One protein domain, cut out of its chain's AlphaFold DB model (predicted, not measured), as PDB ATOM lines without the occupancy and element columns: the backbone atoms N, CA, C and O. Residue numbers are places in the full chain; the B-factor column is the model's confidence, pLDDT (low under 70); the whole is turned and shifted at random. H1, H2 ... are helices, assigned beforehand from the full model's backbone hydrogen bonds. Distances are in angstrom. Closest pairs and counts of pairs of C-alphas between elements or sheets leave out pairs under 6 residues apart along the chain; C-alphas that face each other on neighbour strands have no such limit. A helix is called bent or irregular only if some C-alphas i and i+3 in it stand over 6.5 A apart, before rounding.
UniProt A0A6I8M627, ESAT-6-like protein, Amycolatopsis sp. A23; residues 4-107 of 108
ATOM      1  N   GLY A   4     139.313 121.308 153.964       52.78
ATOM      2  CA  GLY A   4     138.232 121.400 152.962       52.78
ATOM      3  C   GLY A   4     137.136 122.443 153.229       52.78
ATOM      4  O   GLY A   4     136.486 122.902 152.300       52.78
ATOM      5  N   ALA A   5     136.924 122.859 154.484       56.31
ATOM      6  CA  ALA A   5     135.765 123.693 154.835       56.31
ATOM      7  C   ALA A   5     135.918 125.183 154.460       56.31
ATOM      8  O   ALA A   5     134.923 125.854 154.206       56.31
ATOM      9  N   GLY A   6     137.148 125.712 154.417       58.78
ATOM     10  CA  GLY A   6     137.394 127.123 154.088       58.78
ATOM     11  C   GLY A   6     137.327 127.431 152.587       58.78
ATOM     12  O   GLY A   6     136.851 128.496 152.193       58.78
ATOM     13  N   PHE A   7     137.764 126.498 151.737       57.44
ATOM     14  CA  PHE A   7     137.913 126.747 150.299       57.44
ATOM     15  C   PHE A   7     136.586 126.690 149.537       57.44
ATOM     16  O   PHE A   7     136.288 127.601 148.764       57.44
ATOM     17  N   GLN A   8     135.724 125.711 149.826       63.12
ATOM     18  CA  GLN A   8     134.393 125.624 149.213       63.12
ATOM     19  C   GLN A   8     133.488 126.800 149.624       63.12
ATOM     20  O   GLN A   8     132.734 127.325 148.805       63.12
ATOM     21  N   GLY A   9     133.649 127.296 150.858       66.81
ATOM     22  CA  GLY A   9     133.002 128.526 151.317       66.81
ATOM     23  C   GLY A   9     133.442 129.769 150.537       66.81
ATOM     24  O   GLY A   9     132.628 130.654 150.306       66.81
ATOM     25  N   THR A  10     134.691 129.819 150.061       75.81
ATOM     26  CA  THR A  10     135.215 130.979 149.319       75.81
ATOM     27  C   THR A  10     134.623 131.061 147.905       75.81
ATOM     28  O   THR A  10     134.218 132.138 147.469       75.81
ATOM     29  N   VAL A  11     134.507 129.934 147.189       76.44
ATOM     30  CA  VAL A  11     133.882 129.901 145.847       76.44
ATOM     31  C   VAL A  11     132.414 130.310 145.927       76.44
ATOM     32  O   VAL A  11     131.974 131.188 145.186       76.44
ATOM     33  N   GLN A  12     131.672 129.741 146.879       78.12
ATOM     34  CA  GLN A  12     130.274 130.098 147.091       78.12
ATOM     35  C   GLN A  12     130.109 131.593 147.425       78.12
ATOM     36  O   GLN A  12     129.229 132.254 146.876       78.12
ATOM     37  N   GLN A  13     130.999 132.157 148.248       82.19
ATOM     38  CA  GLN A  13     131.002 133.586 148.573       82.19
ATOM     39  C   GLN A  13     131.217 134.486 147.349       82.19
ATOM     40  O   GLN A  13     130.588 135.545 147.271       82.19
ATOM     41  N   PHE A  14     132.076 134.096 146.398       81.06
ATOM     42  CA  PHE A  14     132.279 134.856 145.159       81.06
ATOM     43  C   PHE A  14     131.029 134.852 144.277       81.06
ATOM     44  O   PHE A  14     130.611 135.919 143.825       81.06
ATOM     45  N   THR A  15     130.394 133.693 144.099       80.88
ATOM     46  CA  THR A  15     129.143 133.571 143.332       80.88
ATOM     47  C   THR A  15     128.013 134.383 143.967       80.88
ATOM     48  O   THR A  15     127.297 135.116 143.287       80.88
ATOM     49  N   GLU A  16     127.875 134.329 145.293       86.69
ATOM     50  CA  GLU A  16     126.896 135.149 146.011       86.69
ATOM     51  C   GLU A  16     127.192 136.650 145.882       86.69
ATOM     52  O   GLU A  16     126.272 137.460 145.751       86.69
ATOM     53  N   ALA A  17     128.467 137.047 145.912       81.88
ATOM     54  CA  ALA A  17     128.864 138.437 145.718       81.88
ATOM     55  C   ALA A  17     128.546 138.934 144.300       81.88
ATOM     56  O   ALA A  17     128.037 140.046 144.161       81.88
ATOM     57  N   GLU A  18     128.783 138.121 143.267       82.62
ATOM     58  CA  GLU A  18     128.394 138.430 141.886       82.62
ATOM     59  C   GLU A  18     126.877 138.643 141.770       82.62
ATOM     60  O   GLU A  18     126.424 139.639 141.191       82.62
ATOM     61  N   GLY A  19     126.088 137.745 142.372       86.31
ATOM     62  CA  GLY A  19     124.629 137.856 142.412       86.31
ATOM     63  C   GLY A  19     124.172 139.171 143.046       86.31
ATOM     64  O   GLY A  19     123.383 139.905 142.449       86.31
ATOM     65  N   ARG A  20     124.748 139.534 144.200       87.94
ATOM     66  CA  ARG A  20     124.464 140.813 144.872       87.94
ATOM     67  C   ARG A  20     124.830 142.024 144.016       87.94
ATOM     68  O   ARG A  20     124.074 142.987 143.975       87.94
ATOM     69  N   VAL A  21     125.969 142.002 143.323       86.62
ATOM     70  CA  VAL A  21     126.378 143.111 142.439       86.62
ATOM     71  C   VAL A  21     125.400 143.274 141.276       86.62
ATOM     72  O   VAL A  21     125.038 144.398 140.928       86.62
ATOM     73  N   THR A  22     124.928 142.161 140.717       85.12
ATOM     74  CA  THR A  22     123.920 142.160 139.650       85.12
ATOM     75  C   THR A  22     122.593 142.749 140.132       85.12
ATOM     76  O   THR A  22     122.011 143.596 139.455       85.12
ATOM     77  N   GLU A  23     122.143 142.364 141.325       89.50
ATOM     78  CA  GLU A  23     120.925 142.898 141.940       89.50
ATOM     79  C   GLU A  23     121.041 144.401 142.242       89.50
ATOM     80  O   GLU A  23     120.164 145.183 141.874       89.50
ATOM     81  N   VAL A  24     122.160 144.831 142.837       86.56
ATOM     82  CA  VAL A  24     122.435 146.250 143.120       86.56
ATOM     83  C   VAL A  24     122.435 147.077 141.838       86.56
ATOM     84  O   VAL A  24     121.898 148.184 141.828       86.56
ATOM     85  N   ARG A  25     122.991 146.545 140.744       83.44
ATOM     86  CA  ARG A  25     122.954 147.208 139.438       83.44
ATOM     87  C   ARG A  25     121.526 147.383 138.925       83.44
ATOM     88  O   ARG A  25     121.168 148.489 138.532       83.44
ATOM     89  N   ALA A  26     120.707 146.335 138.970       86.12
ATOM     90  CA  ALA A  26     119.310 146.427 138.547       86.12
ATOM     91  C   ALA A  26     118.521 147.449 139.389       86.12
ATOM     92  O   ALA A  26     117.737 148.238 138.856       86.12
ATOM     93  N   GLY A  27     118.773 147.490 140.702       86.94
ATOM     94  CA  GLY A  27     118.202 148.500 141.595       86.94
ATOM     95  C   GLY A  27     118.665 149.924 141.263       86.94
ATOM     96  O   GLY A  27     117.853 150.850 141.252       86.94
ATOM     97  N   MET A  28     119.950 150.105 140.948       84.56
ATOM     98  CA  MET A  28     120.511 151.376 140.475       84.56
ATOM     99  C   MET A  28     119.810 151.864 139.208       84.56
ATOM    100  O   MET A  28     119.362 153.007 139.182       84.56
ATOM    101  N   ASP A  29     119.647 151.010 138.199       84.00
ATOM    102  CA  ASP A  29     118.984 151.380 136.942       84.00
ATOM    103  C   ASP A  29     117.538 151.846 137.173       84.00
ATOM    104  O   ASP A  29     117.125 152.885 136.657       84.00
ATOM    105  N   SER A  30     116.786 151.145 138.029       90.19
ATOM    106  CA  SER A  30     115.424 151.545 138.417       90.19
ATOM    107  C   SER A  30     115.387 152.901 139.139       90.19
ATOM    108  O   SER A  30     114.555 153.768 138.844       90.19
ATOM    109  N   ASN A  31     116.331 153.128 140.057       87.50
ATOM    110  CA  ASN A  31     116.454 154.399 140.771       87.50
ATOM    111  C   ASN A  31     116.813 155.551 139.824       87.50
ATOM    112  O   ASN A  31     116.291 156.655 139.985       87.50
ATOM    113  N   LEU A  32     117.672 155.302 138.831       86.50
ATOM    114  CA  LEU A  32     118.059 156.294 137.830       86.50
ATOM    115  C   LEU A  32     116.873 156.691 136.942       86.50
ATOM    116  O   LEU A  32     116.669 157.881 136.706       86.50
ATOM    117  N   VAL A  33     116.055 155.725 136.513       88.00
ATOM    118  CA  VAL A  33     114.803 155.996 135.782       88.00
ATOM    119  C   VAL A  33     113.853 156.827 136.641       88.00
ATOM    120  O   VAL A  33     113.413 157.892 136.221       88.00
ATOM    121  N   THR A  34     113.624 156.413 137.888       90.06
ATOM    122  CA  THR A  34     112.748 157.140 138.819       90.06
ATOM    123  C   THR A  34     113.220 158.577 139.046       90.06
ATOM    124  O   THR A  34     112.415 159.506 139.132       90.06
ATOM    125  N   LEU A  35     114.532 158.781 139.176       83.62
ATOM    126  CA  LEU A  35     115.109 160.106 139.351       83.62
ATOM    127  C   LEU A  35     114.940 160.956 138.086       83.62
ATOM    128  O   LEU A  35     114.538 162.111 138.207       83.62
ATOM    129  N   ARG A  36     115.161 160.389 136.893       84.00
ATOM    130  CA  ARG A  36     114.890 161.074 135.621       84.00
ATOM    131  C   ARG A  36     113.427 161.504 135.523       84.00
ATOM    132  O   ARG A  36     113.185 162.677 135.265       84.00
ATOM    133  N   ASP A  37     112.478 160.622 135.820       88.56
ATOM    134  CA  ASP A  37     111.045 160.940 135.761       88.56
ATOM    135  C   ASP A  37     110.676 162.089 136.710       88.56
ATOM    136  O   ASP A  37     109.934 163.005 136.354       88.56
ATOM    137  N   ARG A  38     111.238 162.086 137.927       85.75
ATOM    138  CA  ARG A  38     111.044 163.174 138.900       85.75
ATOM    139  C   ARG A  38     111.633 164.489 138.412       85.75
ATOM    140  O   ARG A  38     111.025 165.534 138.623       85.75
ATOM    141  N   ILE A  39     112.809 164.446 137.790       78.69
ATOM    142  CA  ILE A  39     113.451 165.628 137.216       78.69
ATOM    143  C   ILE A  39     112.609 166.147 136.035       78.69
ATOM    144  O   ILE A  39     112.281 167.325 135.978       78.69
ATOM    145  N   GLU A  40     112.137 165.287 135.136       81.69
ATOM    146  CA  GLU A  40     111.252 165.695 134.038       81.69
ATOM    147  C   GLU A  40     109.916 166.273 134.524       81.69
ATOM    148  O   GLU A  40     109.436 167.258 133.962       81.69
ATOM    149  N   ALA A  41     109.350 165.748 135.613       84.12
ATOM    150  CA  ALA A  41     108.135 166.294 136.215       84.12
ATOM    151  C   ALA A  41     108.318 167.731 136.743       84.12
ATOM    152  O   ALA A  41     107.370 168.519 136.710       84.12
ATOM    153  N   THR A  42     109.522 168.111 137.190       77.81
ATOM    154  CA  THR A  42     109.805 169.486 137.651       77.81
ATOM    155  C   THR A  42     110.101 170.460 136.513       77.81
ATOM    156  O   THR A  42     110.089 171.671 136.733       77.81
ATOM    157  N   ARG A  43     110.286 169.966 135.281       74.69
ATOM    158  CA  ARG A  43     110.513 170.789 134.082       74.69
ATOM    159  C   ARG A  43     109.311 171.663 133.719       74.69
ATOM    160  O   ARG A  43     109.485 172.672 133.030       74.69
ATOM    161  N   ALA A  44     108.096 171.286 134.127       69.00
ATOM    162  CA  ALA A  44     106.878 172.024 133.804       69.00
ATOM    163  C   ALA A  44     106.961 173.471 134.332       69.00
ATOM    164  O   ALA A  44     106.784 173.733 135.517       69.00
ATOM    165  N   GLY A  45     107.258 174.416 133.434       72.12
ATOM    166  CA  GLY A  45     107.388 175.844 133.743       72.12
ATOM    167  C   GLY A  45     108.809 176.411 133.664       72.12
ATOM    168  O   GLY A  45     108.973 177.621 133.798       72.12
ATOM    169  N   TRP A  46     109.837 175.596 133.409       69.56
ATOM    170  CA  TRP A  46     111.210 176.088 133.253       69.56
ATOM    171  C   TRP A  46     111.460 176.483 131.795       69.56
ATOM    172  O   TRP A  46     111.578 175.631 130.917       69.56
ATOM    173  N   GLN A  47     111.534 177.788 131.530       77.69
ATOM    174  CA  GLN A  47     111.877 178.347 130.218       77.69
ATOM    175  C   GLN A  47     113.152 179.196 130.311       77.69
ATOM    176  O   GLN A  47     113.484 179.732 131.369       77.69
ATOM    177  N   GLY A  48     113.881 179.319 129.200       82.69
ATOM    178  CA  GLY A  48     115.081 180.155 129.121       82.69
ATOM    179  C   GLY A  48     116.273 179.563 129.878       82.69
ATOM    180  O   GLY A  48     116.684 178.432 129.623       82.69
ATOM    181  N   ASP A  49     116.864 180.320 130.798       83.00
ATOM    182  CA  ASP A  49     118.101 179.905 131.475       83.00
ATOM    183  C   ASP A  49     117.903 178.737 132.455       83.00
ATOM    184  O   ASP A  49     118.810 177.919 132.622       83.00
ATOM    185  N   ALA A  50     116.699 178.576 133.016       79.38
ATOM    186  CA  ALA A  50     116.350 177.410 133.831       79.38
ATOM    187  C   ALA A  50     116.383 176.107 133.012       79.38
ATOM    188  O   ALA A  50     116.848 175.079 133.503       79.38
ATOM    189  N   GLN A  51     115.975 176.161 131.739       82.38
ATOM    190  CA  GLN A  51     116.073 175.019 130.828       82.38
ATOM    191  C   GLN A  51     117.540 174.642 130.571       82.38
ATOM    192  O   GLN A  51     117.895 173.472 130.636       82.38
ATOM    193  N   LYS A  52     118.426 175.620 130.349       87.00
ATOM    194  CA  LYS A  52     119.861 175.340 130.146       87.00
ATOM    195  C   LYS A  52     120.508 174.720 131.385       87.00
ATOM    196  O   LYS A  52     121.343 173.823 131.266       87.00
ATOM    197  N   ALA A  53     120.156 175.209 132.575       84.06
ATOM    198  CA  ALA A  53     120.630 174.641 133.834       84.06
ATOM    199  C   ALA A  53     120.153 173.190 133.999       84.06
ATOM    200  O   ALA A  53     120.953 172.319 134.336       84.06
ATOM    201  N   PHE A  54     118.890 172.923 133.674       83.06
ATOM    202  CA  PHE A  54     118.323 171.579 133.652       83.06
ATOM    203  C   PHE A  54     119.053 170.650 132.680       83.06
ATOM    204  O   PHE A  54     119.495 169.576 133.077       83.06
ATOM    205  N   ASP A  55     119.269 171.084 131.438       85.56
ATOM    206  CA  ASP A  55     119.972 170.294 130.423       85.56
ATOM    207  C   ASP A  55     121.409 169.952 130.864       85.56
ATOM    208  O   ASP A  55     121.918 168.864 130.585       85.56
ATOM    209  N   ASN A  56     122.077 170.862 131.585       89.25
ATOM    210  CA  ASN A  56     123.385 170.598 132.193       89.25
ATOM    211  C   ASN A  56     123.315 169.540 133.301       89.25
ATOM    212  O   ASN A  56     124.186 168.670 133.358       89.25
ATOM    213  N   VAL A  57     122.307 169.616 134.174       85.62
ATOM    214  CA  VAL A  57     122.088 168.626 135.238       85.62
ATOM    215  C   VAL A  57     121.805 167.258 134.632       85.62
ATOM    216  O   VAL A  57     122.448 166.293 135.028       85.62
ATOM    217  N   MET A  58     120.934 167.182 133.625       86.38
ATOM    218  CA  MET A  58     120.610 165.928 132.942       86.38
ATOM    219  C   MET A  58     121.827 165.304 132.260       86.38
ATOM    220  O   MET A  58     122.041 164.104 132.383       86.38
ATOM    221  N   ARG A  59     122.684 166.105 131.610       90.12
ATOM    222  CA  ARG A  59     123.940 165.593 131.036       90.12
ATOM    223  C   ARG A  59     124.873 165.002 132.088       90.12
ATOM    224  O   ARG A  59     125.366 163.897 131.897       90.12
ATOM    225  N   ARG A  60     125.105 165.725 133.189       87.50
ATOM    226  CA  ARG A  60     125.943 165.221 134.290       87.50
ATOM    227  C   ARG A  60     125.356 163.960 134.905       87.50
ATOM    228  O   ARG A  60     126.078 163.003 135.133       87.50
ATOM    229  N   PHE A  61     124.047 163.953 135.113       84.19
ATOM    230  CA  PHE A  61     123.333 162.799 135.625       84.19
ATOM    231  C   PHE A  61     123.517 161.565 134.729       84.19
ATOM    232  O   PHE A  61     123.865 160.498 135.226       84.19
ATOM    233  N   ASP A  62     123.362 161.718 133.413       85.69
ATOM    234  CA  ASP A  62     123.582 160.635 132.451       85.69
ATOM    235  C   ASP A  62     125.048 160.158 132.436       85.69
ATOM    236  O   ASP A  62     125.323 158.965 132.275       85.69
ATOM    237  N   ASP A  63     126.010 161.067 132.606       91.56
ATOM    238  CA  ASP A  63     127.432 160.726 132.730       91.56
ATOM    239  C   ASP A  63     127.717 159.919 134.003       91.56
ATOM    240  O   ASP A  63     128.367 158.872 133.935       91.56
ATOM    241  N   ASP A  64     127.197 160.366 135.144       85.19
ATOM    242  CA  ASP A  64     127.376 159.714 136.442       85.19
ATOM    243  C   ASP A  64     126.704 158.332 136.460       85.19
ATOM    244  O   ASP A  64     127.301 157.343 136.892       85.19
ATOM    245  N   ALA A  65     125.496 158.231 135.897       85.00
ATOM    246  CA  ALA A  65     124.763 156.982 135.708       85.00
ATOM    247  C   ALA A  65     125.568 155.953 134.903       85.00
ATOM    248  O   ALA A  65     125.663 154.781 135.281       85.00
ATOM    249  N   ARG A  66     126.182 156.390 133.796       89.00
ATOM    250  CA  ARG A  66     127.033 155.534 132.958       89.00
ATOM    251  C   ARG A  66     128.288 155.090 133.695       89.00
ATOM    252  O   ARG A  66     128.623 153.906 133.647       89.00
ATOM    253  N   GLN A  67     128.968 156.002 134.386       90.38
ATOM    254  CA  GLN A  67     130.172 155.673 135.152       90.38
ATOM    255  C   GLN A  67     129.879 154.668 136.269       90.38
ATOM    256  O   GLN A  67     130.630 153.703 136.432       90.38
ATOM    257  N   MET A  68     128.770 154.852 136.989       86.44
ATOM    258  CA  MET A  68     128.333 153.934 138.038       86.44
ATOM    259  C   MET A  68     128.047 152.539 137.474       86.44
ATOM    260  O   MET A  68     128.585 151.548 137.968       86.44
ATOM    261  N   ASN A  69     127.279 152.455 136.385       85.69
ATOM    262  CA  ASN A  69     126.991 151.187 135.714       85.69
ATOM    263  C   ASN A  69     128.259 150.462 135.252       85.69
ATOM    264  O   ASN A  69     128.413 149.260 135.467       85.69
ATOM    265  N   GLN A  70     129.200 151.192 134.650       90.06
ATOM    266  CA  GLN A  70     130.482 150.628 134.238       90.06
ATOM    267  C   GLN A  70     131.312 150.143 135.433       90.06
ATOM    268  O   GLN A  70     131.976 149.114 135.333       90.06
ATOM    269  N   ALA A  71     131.295 150.860 136.558       91.62
ATOM    270  CA  ALA A  71     131.994 150.441 137.767       91.62
ATOM    271  C   ALA A  71     131.407 149.143 138.338       91.62
ATOM    272  O   ALA A  71     132.165 148.220 138.627       91.62
ATOM    273  N   LEU A  72     130.079 149.040 138.427       87.94
ATOM    274  CA  LEU A  72     129.395 147.829 138.891       87.94
ATOM    275  C   LEU A  72     129.643 146.637 137.961       87.94
ATOM    276  O   LEU A  72     129.936 145.545 138.443       87.94
ATOM    277  N   GLN A  73     129.612 146.848 136.641       87.75
ATOM    278  CA  GLN A  73     129.975 145.814 135.669       87.75
ATOM    279  C   GLN A  73     131.409 145.319 135.891       87.75
ATOM    280  O   GLN A  73     131.622 144.117 136.011       87.75
ATOM    281  N   ARG A  74     132.381 146.236 136.024       90.81
ATOM    282  CA  ARG A  74     133.782 145.871 136.293       90.81
ATOM    283  C   ARG A  74     133.936 145.083 137.590       90.81
ATOM    284  O   ARG A  74     134.714 144.139 137.627       90.81
ATOM    285  N   ILE A  75     133.211 145.453 138.646       87.38
ATOM    286  CA  ILE A  75     133.223 144.707 139.910       87.38
ATOM    287  C   ILE A  75     132.690 143.285 139.691       87.38
ATOM    288  O   ILE A  75     133.309 142.334 140.160       87.38
ATOM    289  N   GLY A  76     131.585 143.130 138.957       86.25
ATOM    290  CA  GLY A  76     131.042 141.816 138.605       86.25
ATOM    291  C   GLY A  76     132.040 140.961 137.820       86.25
ATOM    292  O   GLY A  76     132.260 139.801 138.160       86.25
ATOM    293  N   ASP A  77     132.708 141.550 136.827       87.81
ATOM    294  CA  ASP A  77     133.716 140.854 136.022       87.81
ATOM    295  C   ASP A  77     134.931 140.431 136.866       87.81
ATOM    296  O   ASP A  77     135.386 139.293 136.752       87.81
ATOM    297  N   LEU A  78     135.406 141.293 137.776       88.25
ATOM    298  CA  LEU A  78     136.493 140.969 138.709       88.25
ATOM    299  C   LEU A  78     136.120 139.832 139.668       88.25
ATOM    300  O   LEU A  78     136.947 138.965 139.945       88.25
ATOM    301  N   LEU A  79     134.882 139.817 140.172       85.31
ATOM    302  CA  LEU A  79     134.386 138.742 141.035       85.31
ATOM    303  C   LEU A  79     134.302 137.414 140.279       85.31
ATOM    304  O   LEU A  79     134.725 136.384 140.806       85.31
ATOM    305  N   ARG A  80     133.829 137.437 139.028       84.75
ATOM    306  CA  ARG A  80     133.777 136.250 138.169       84.75
ATOM    307  C   ARG A  80     135.173 135.732 137.830       84.75
ATOM    308  O   ARG A  80     135.420 134.527 137.892       84.75
ATOM    309  N   GLU A  81     136.107 136.626 137.507       87.25
ATOM    310  CA  GLU A  81     137.503 136.261 137.260       87.25
ATOM    311  C   GLU A  81     138.120 135.611 138.503       87.25
ATOM    312  O   GLU A  81     138.699 134.525 138.400       87.25
ATOM    313  N   ALA A  82     137.932 136.222 139.678       81.69
ATOM    314  CA  ALA A  82     138.398 135.685 140.951       81.69
ATOM    315  C   ALA A  82     137.817 134.291 141.226       81.69
ATOM    316  O   ALA A  82     138.587 133.369 141.501       81.69
ATOM    317  N   GLY A  83     136.503 134.106 141.060       83.12
ATOM    318  CA  GLY A  83     135.841 132.807 141.199       83.12
ATOM    319  C   GLY A  83     136.437 131.743 140.272       83.12
ATOM    320  O   GLY A  83     136.876 130.692 140.736       83.12
ATOM    321  N   SER A  84     136.579 132.050 138.977       83.12
ATOM    322  CA  SER A  84     137.139 131.115 137.984       83.12
ATOM    323  C   SER A  84     138.611 130.754 138.232       83.12
ATOM    324  O   SER A  84     139.073 129.658 137.904       83.12
ATOM    325  N   LYS A  85     139.398 131.695 138.766       82.62
ATOM    326  CA  LYS A  85     140.802 131.467 139.120       82.62
ATOM    327  C   LYS A  85     140.896 130.559 140.343       82.62
ATOM    328  O   LYS A  85     141.749 129.674 140.369       82.62
ATOM    329  N   TYR A  86     140.008 130.761 141.312       76.19
ATOM    330  CA  TYR A  86     139.904 129.907 142.489       76.19
ATOM    331  C   TYR A  86     139.487 128.477 142.127       76.19
ATOM    332  O   TYR A  86     140.181 127.547 142.527       76.19
ATOM    333  N   GLU A  87     138.447 128.286 141.308       80.31
ATOM    334  CA  GLU A  87     138.018 126.948 140.859       80.31
ATOM    335  C   GLU A  87     139.135 126.174 140.147       80.31
ATOM    336  O   GLU A  87     139.349 124.991 140.412       80.31
ATOM    337  N   ARG A  88     139.900 126.840 139.274       83.81
ATOM    338  CA  ARG A  88     141.046 126.211 138.600       83.81
ATOM    339  C   ARG A  88     142.149 125.807 139.576       83.81
ATOM    340  O   ARG A  88     142.732 124.736 139.426       83.81
ATOM    341  N   SER A  89     142.434 126.645 140.575       80.94
ATOM    342  CA  SER A  89     143.428 126.328 141.608       80.94
ATOM    343  C   SER A  89     143.008 125.127 142.464       80.94
ATOM    344  O   SER A  89     143.863 124.332 142.846       80.94
ATOM    345  N   GLU A  90     141.711 124.989 142.752       75.69
ATOM    346  CA  GLU A  90     141.124 123.838 143.453       75.69
ATOM    347  C   GLU A  90     141.318 122.541 142.660       75.69
ATOM    348  O   GLU A  90     141.875 121.573 143.180       75.69
ATOM    349  N   GLN A  91     140.931 122.536 141.379       81.69
ATOM    350  CA  GLN A  91     141.073 121.364 140.507       81.69
ATOM    351  C   GLN A  91     142.528 120.887 140.447       81.69
ATOM    352  O   GLN A  91     142.808 119.704 140.635       81.69
ATOM    353  N   GLN A  92     143.470 121.821 140.293       83.19
ATOM    354  CA  GLN A  92     144.893 121.503 140.209       83.19
ATOM    355  C   GLN A  92     145.453 120.928 141.524       83.19
ATOM    356  O   GLN A  92     146.262 120.000 141.503       83.19
ATOM    357  N   GLN A  93     145.014 121.431 142.684       79.38
ATOM    358  CA  GLN A  93     145.410 120.866 143.980       79.38
ATOM    359  C   GLN A  93     144.832 119.467 144.198       79.38
ATOM    360  O   GLN A  93     145.554 118.581 144.656       79.38
ATOM    361  N   GLN A  94     143.562 119.244 143.850       82.00
ATOM    362  CA  GLN A  94     142.938 117.925 143.962       82.00
ATOM    363  C   GLN A  94     143.627 116.890 143.061       82.00
ATOM    364  O   GLN A  94     143.854 115.757 143.493       82.00
ATOM    365  N   GLU A  95     144.022 117.272 141.845       84.38
ATOM    366  CA  GLU A  95     144.806 116.421 140.943       84.38
ATOM    367  C   GLU A  95     146.162 116.036 141.546       84.38
ATOM    368  O   GLU A  95     146.522 114.857 141.537       84.38
ATOM    369  N   ILE A  96     146.888 117.001 142.125       83.81
ATOM    370  CA  ILE A  96     148.178 116.751 142.786       83.81
ATOM    371  C   ILE A  96     147.995 115.814 143.981       83.81
ATOM    372  O   ILE A  96     148.723 114.832 144.095       83.81
ATOM    373  N   LEU A  97     147.014 116.071 144.850       83.81
ATOM    374  CA  LEU A  97     146.730 115.207 146.000       83.81
ATOM    375  C   LEU A  97     146.361 113.788 145.557       83.81
ATOM    376  O   LEU A  97     146.856 112.817 146.126       83.81
ATOM    377  N   SER A  98     145.555 113.659 144.502       85.56
ATOM    378  CA  SER A  98     145.183 112.365 143.920       85.56
ATOM    379  C   SER A  98     146.391 111.631 143.338       85.56
ATOM    380  O   SER A  98     146.512 110.418 143.499       85.56
ATOM    381  N   ALA A  99     147.296 112.346 142.665       86.19
ATOM    382  CA  ALA A  99     148.528 111.787 142.113       86.19
ATOM    383  C   ALA A  99     149.494 111.338 143.219       86.19
ATOM    384  O   ALA A  99     150.059 110.249 143.140       86.19
ATOM    385  N   VAL A 100     149.636 112.143 144.273       85.50
ATOM    386  CA  VAL A 100     150.443 111.825 145.455       85.50
ATOM    387  C   VAL A 100     149.886 110.596 146.177       85.50
ATOM    388  O   VAL A 100     150.647 109.680 146.473       85.50
ATOM    389  N   ASN A 101     148.569 110.522 146.394       87.19
ATOM    390  CA  ASN A 101     147.931 109.367 147.031       87.19
ATOM    391  C   ASN A 101     148.160 108.075 146.229       87.19
ATOM    392  O   ASN A 101     148.570 107.067 146.789       87.19
ATOM    393  N   LYS A 102     147.996 108.131 144.901       87.19
ATOM    394  CA  LYS A 102     148.304 107.000 144.009       87.19
ATOM    395  C   LYS A 102     149.779 106.590 144.056       87.19
ATOM    396  O   LYS A 102     150.083 105.408 143.939       87.19
ATOM    397  N   GLY A 103     150.691 107.552 144.203       83.81
ATOM    398  CA  GLY A 103     152.122 107.287 144.343       83.81
ATOM    399  C   GLY A 103     152.466 106.563 145.645       83.81
ATOM    400  O   GLY A 103     153.317 105.680 145.637       83.81
ATOM    401  N   PHE A 104     151.784 106.896 146.742       83.12
ATOM    402  CA  PHE A 104     151.933 106.184 148.012       83.12
ATOM    403  C   PHE A 104     151.346 104.769 147.963       83.12
ATOM    404  O   PHE A 104     152.003 103.841 148.425       83.12
ATOM    405  N   ASP A 105     150.179 104.585 147.339       81.88
ATOM    406  CA  ASP A 105     149.548 103.264 147.183       81.88
ATOM    407  C   ASP A 105     150.363 102.309 146.289       81.88
ATOM    408  O   ASP A 105     150.264 101.097 146.433       81.88
ATOM    409  N   ALA A 106     151.176 102.831 145.364       77.38
ATOM    410  CA  ALA A 106     152.029 102.022 144.489       77.38
ATOM    411  C   ALA A 106     153.360 101.580 145.137       77.38
ATOM    412  O   ALA A 106     154.093 100.791 144.539       77.38
ATOM    413  N   LEU A 107     153.703 102.121 146.312       69.31
ATOM    414  CA  LEU A 107     154.953 101.846 147.035       69.31
ATOM    415  C   LEU A 107     154.765 100.935 148.265       69.31
ATOM    416  O   LEU A 107     155.760 100.613 148.920       69.31
TER     417      LEU A 107
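AT A GLANCE: This is residues 4 to 107 of the 108 residues of the protein "ESAT-6-like protein" of Amycolatopsis sp. A23 (UniProt A0A6I8M627). A long helical hairpin makes this domain: helix H1 runs out, a short loop turns the backbone round, and the longer helix H2 comes back side by side with it and sticks out past it with residues 91 to 105. The whole is a thin rod, two helices wide, with the loop at one end and the free end of H2 at the other. The printed part has 104 residues with two named helices, H1 then H2, and no named strand; the class is all helix. It is extended, with a radius of gyration of the C-alphas of 24.7 A and spans of 90 by 17 by 13 A.

IN THESE COORDINATES: H1 takes residues 4 to 42, 57.9 A from first to last C-alpha, and begins at C-alpha 4 at (138.232, 121.400, 152.962). It is neither bent nor irregular, but only just: C-alphas 5 and 8 are 6.1 A apart. H2 takes residues 49 to 105, 84.3 A long, from C-alpha 49 at (118.101, 179.905, 131.475) to C-alpha 105 at (149.548, 103.264, 147.183).

HOW THE PARTS SIT: H1 and H2 touch, with 23 pairs of C-alphas within 8 A. Their closest C-alphas are those of Glu 18 and Gly 76, 5.4 A apart. They form a helical hairpin, at a shallow tilt of 11 degrees, opposite ways, and their centres are 12.1 A apart. In H2 every O i to N i+4 pair is within hydrogen-bond range; in H1 33 of 35 are.

THE WHOLE: The two C-alphas farthest apart are those of Gly 48 and Leu 107, at 89.7 A. Residues 91 to 107, of which 91 to 105 belong to H2, stand free; the body without them spans 67 by 16 by 12 A. The link from H1 to H2, with 6 residues between them, is short, and the printed part has no cut. The mean pLDDT of the printed part is 82.4; residues 4 to 9, 44, 46 and 107 are under 70.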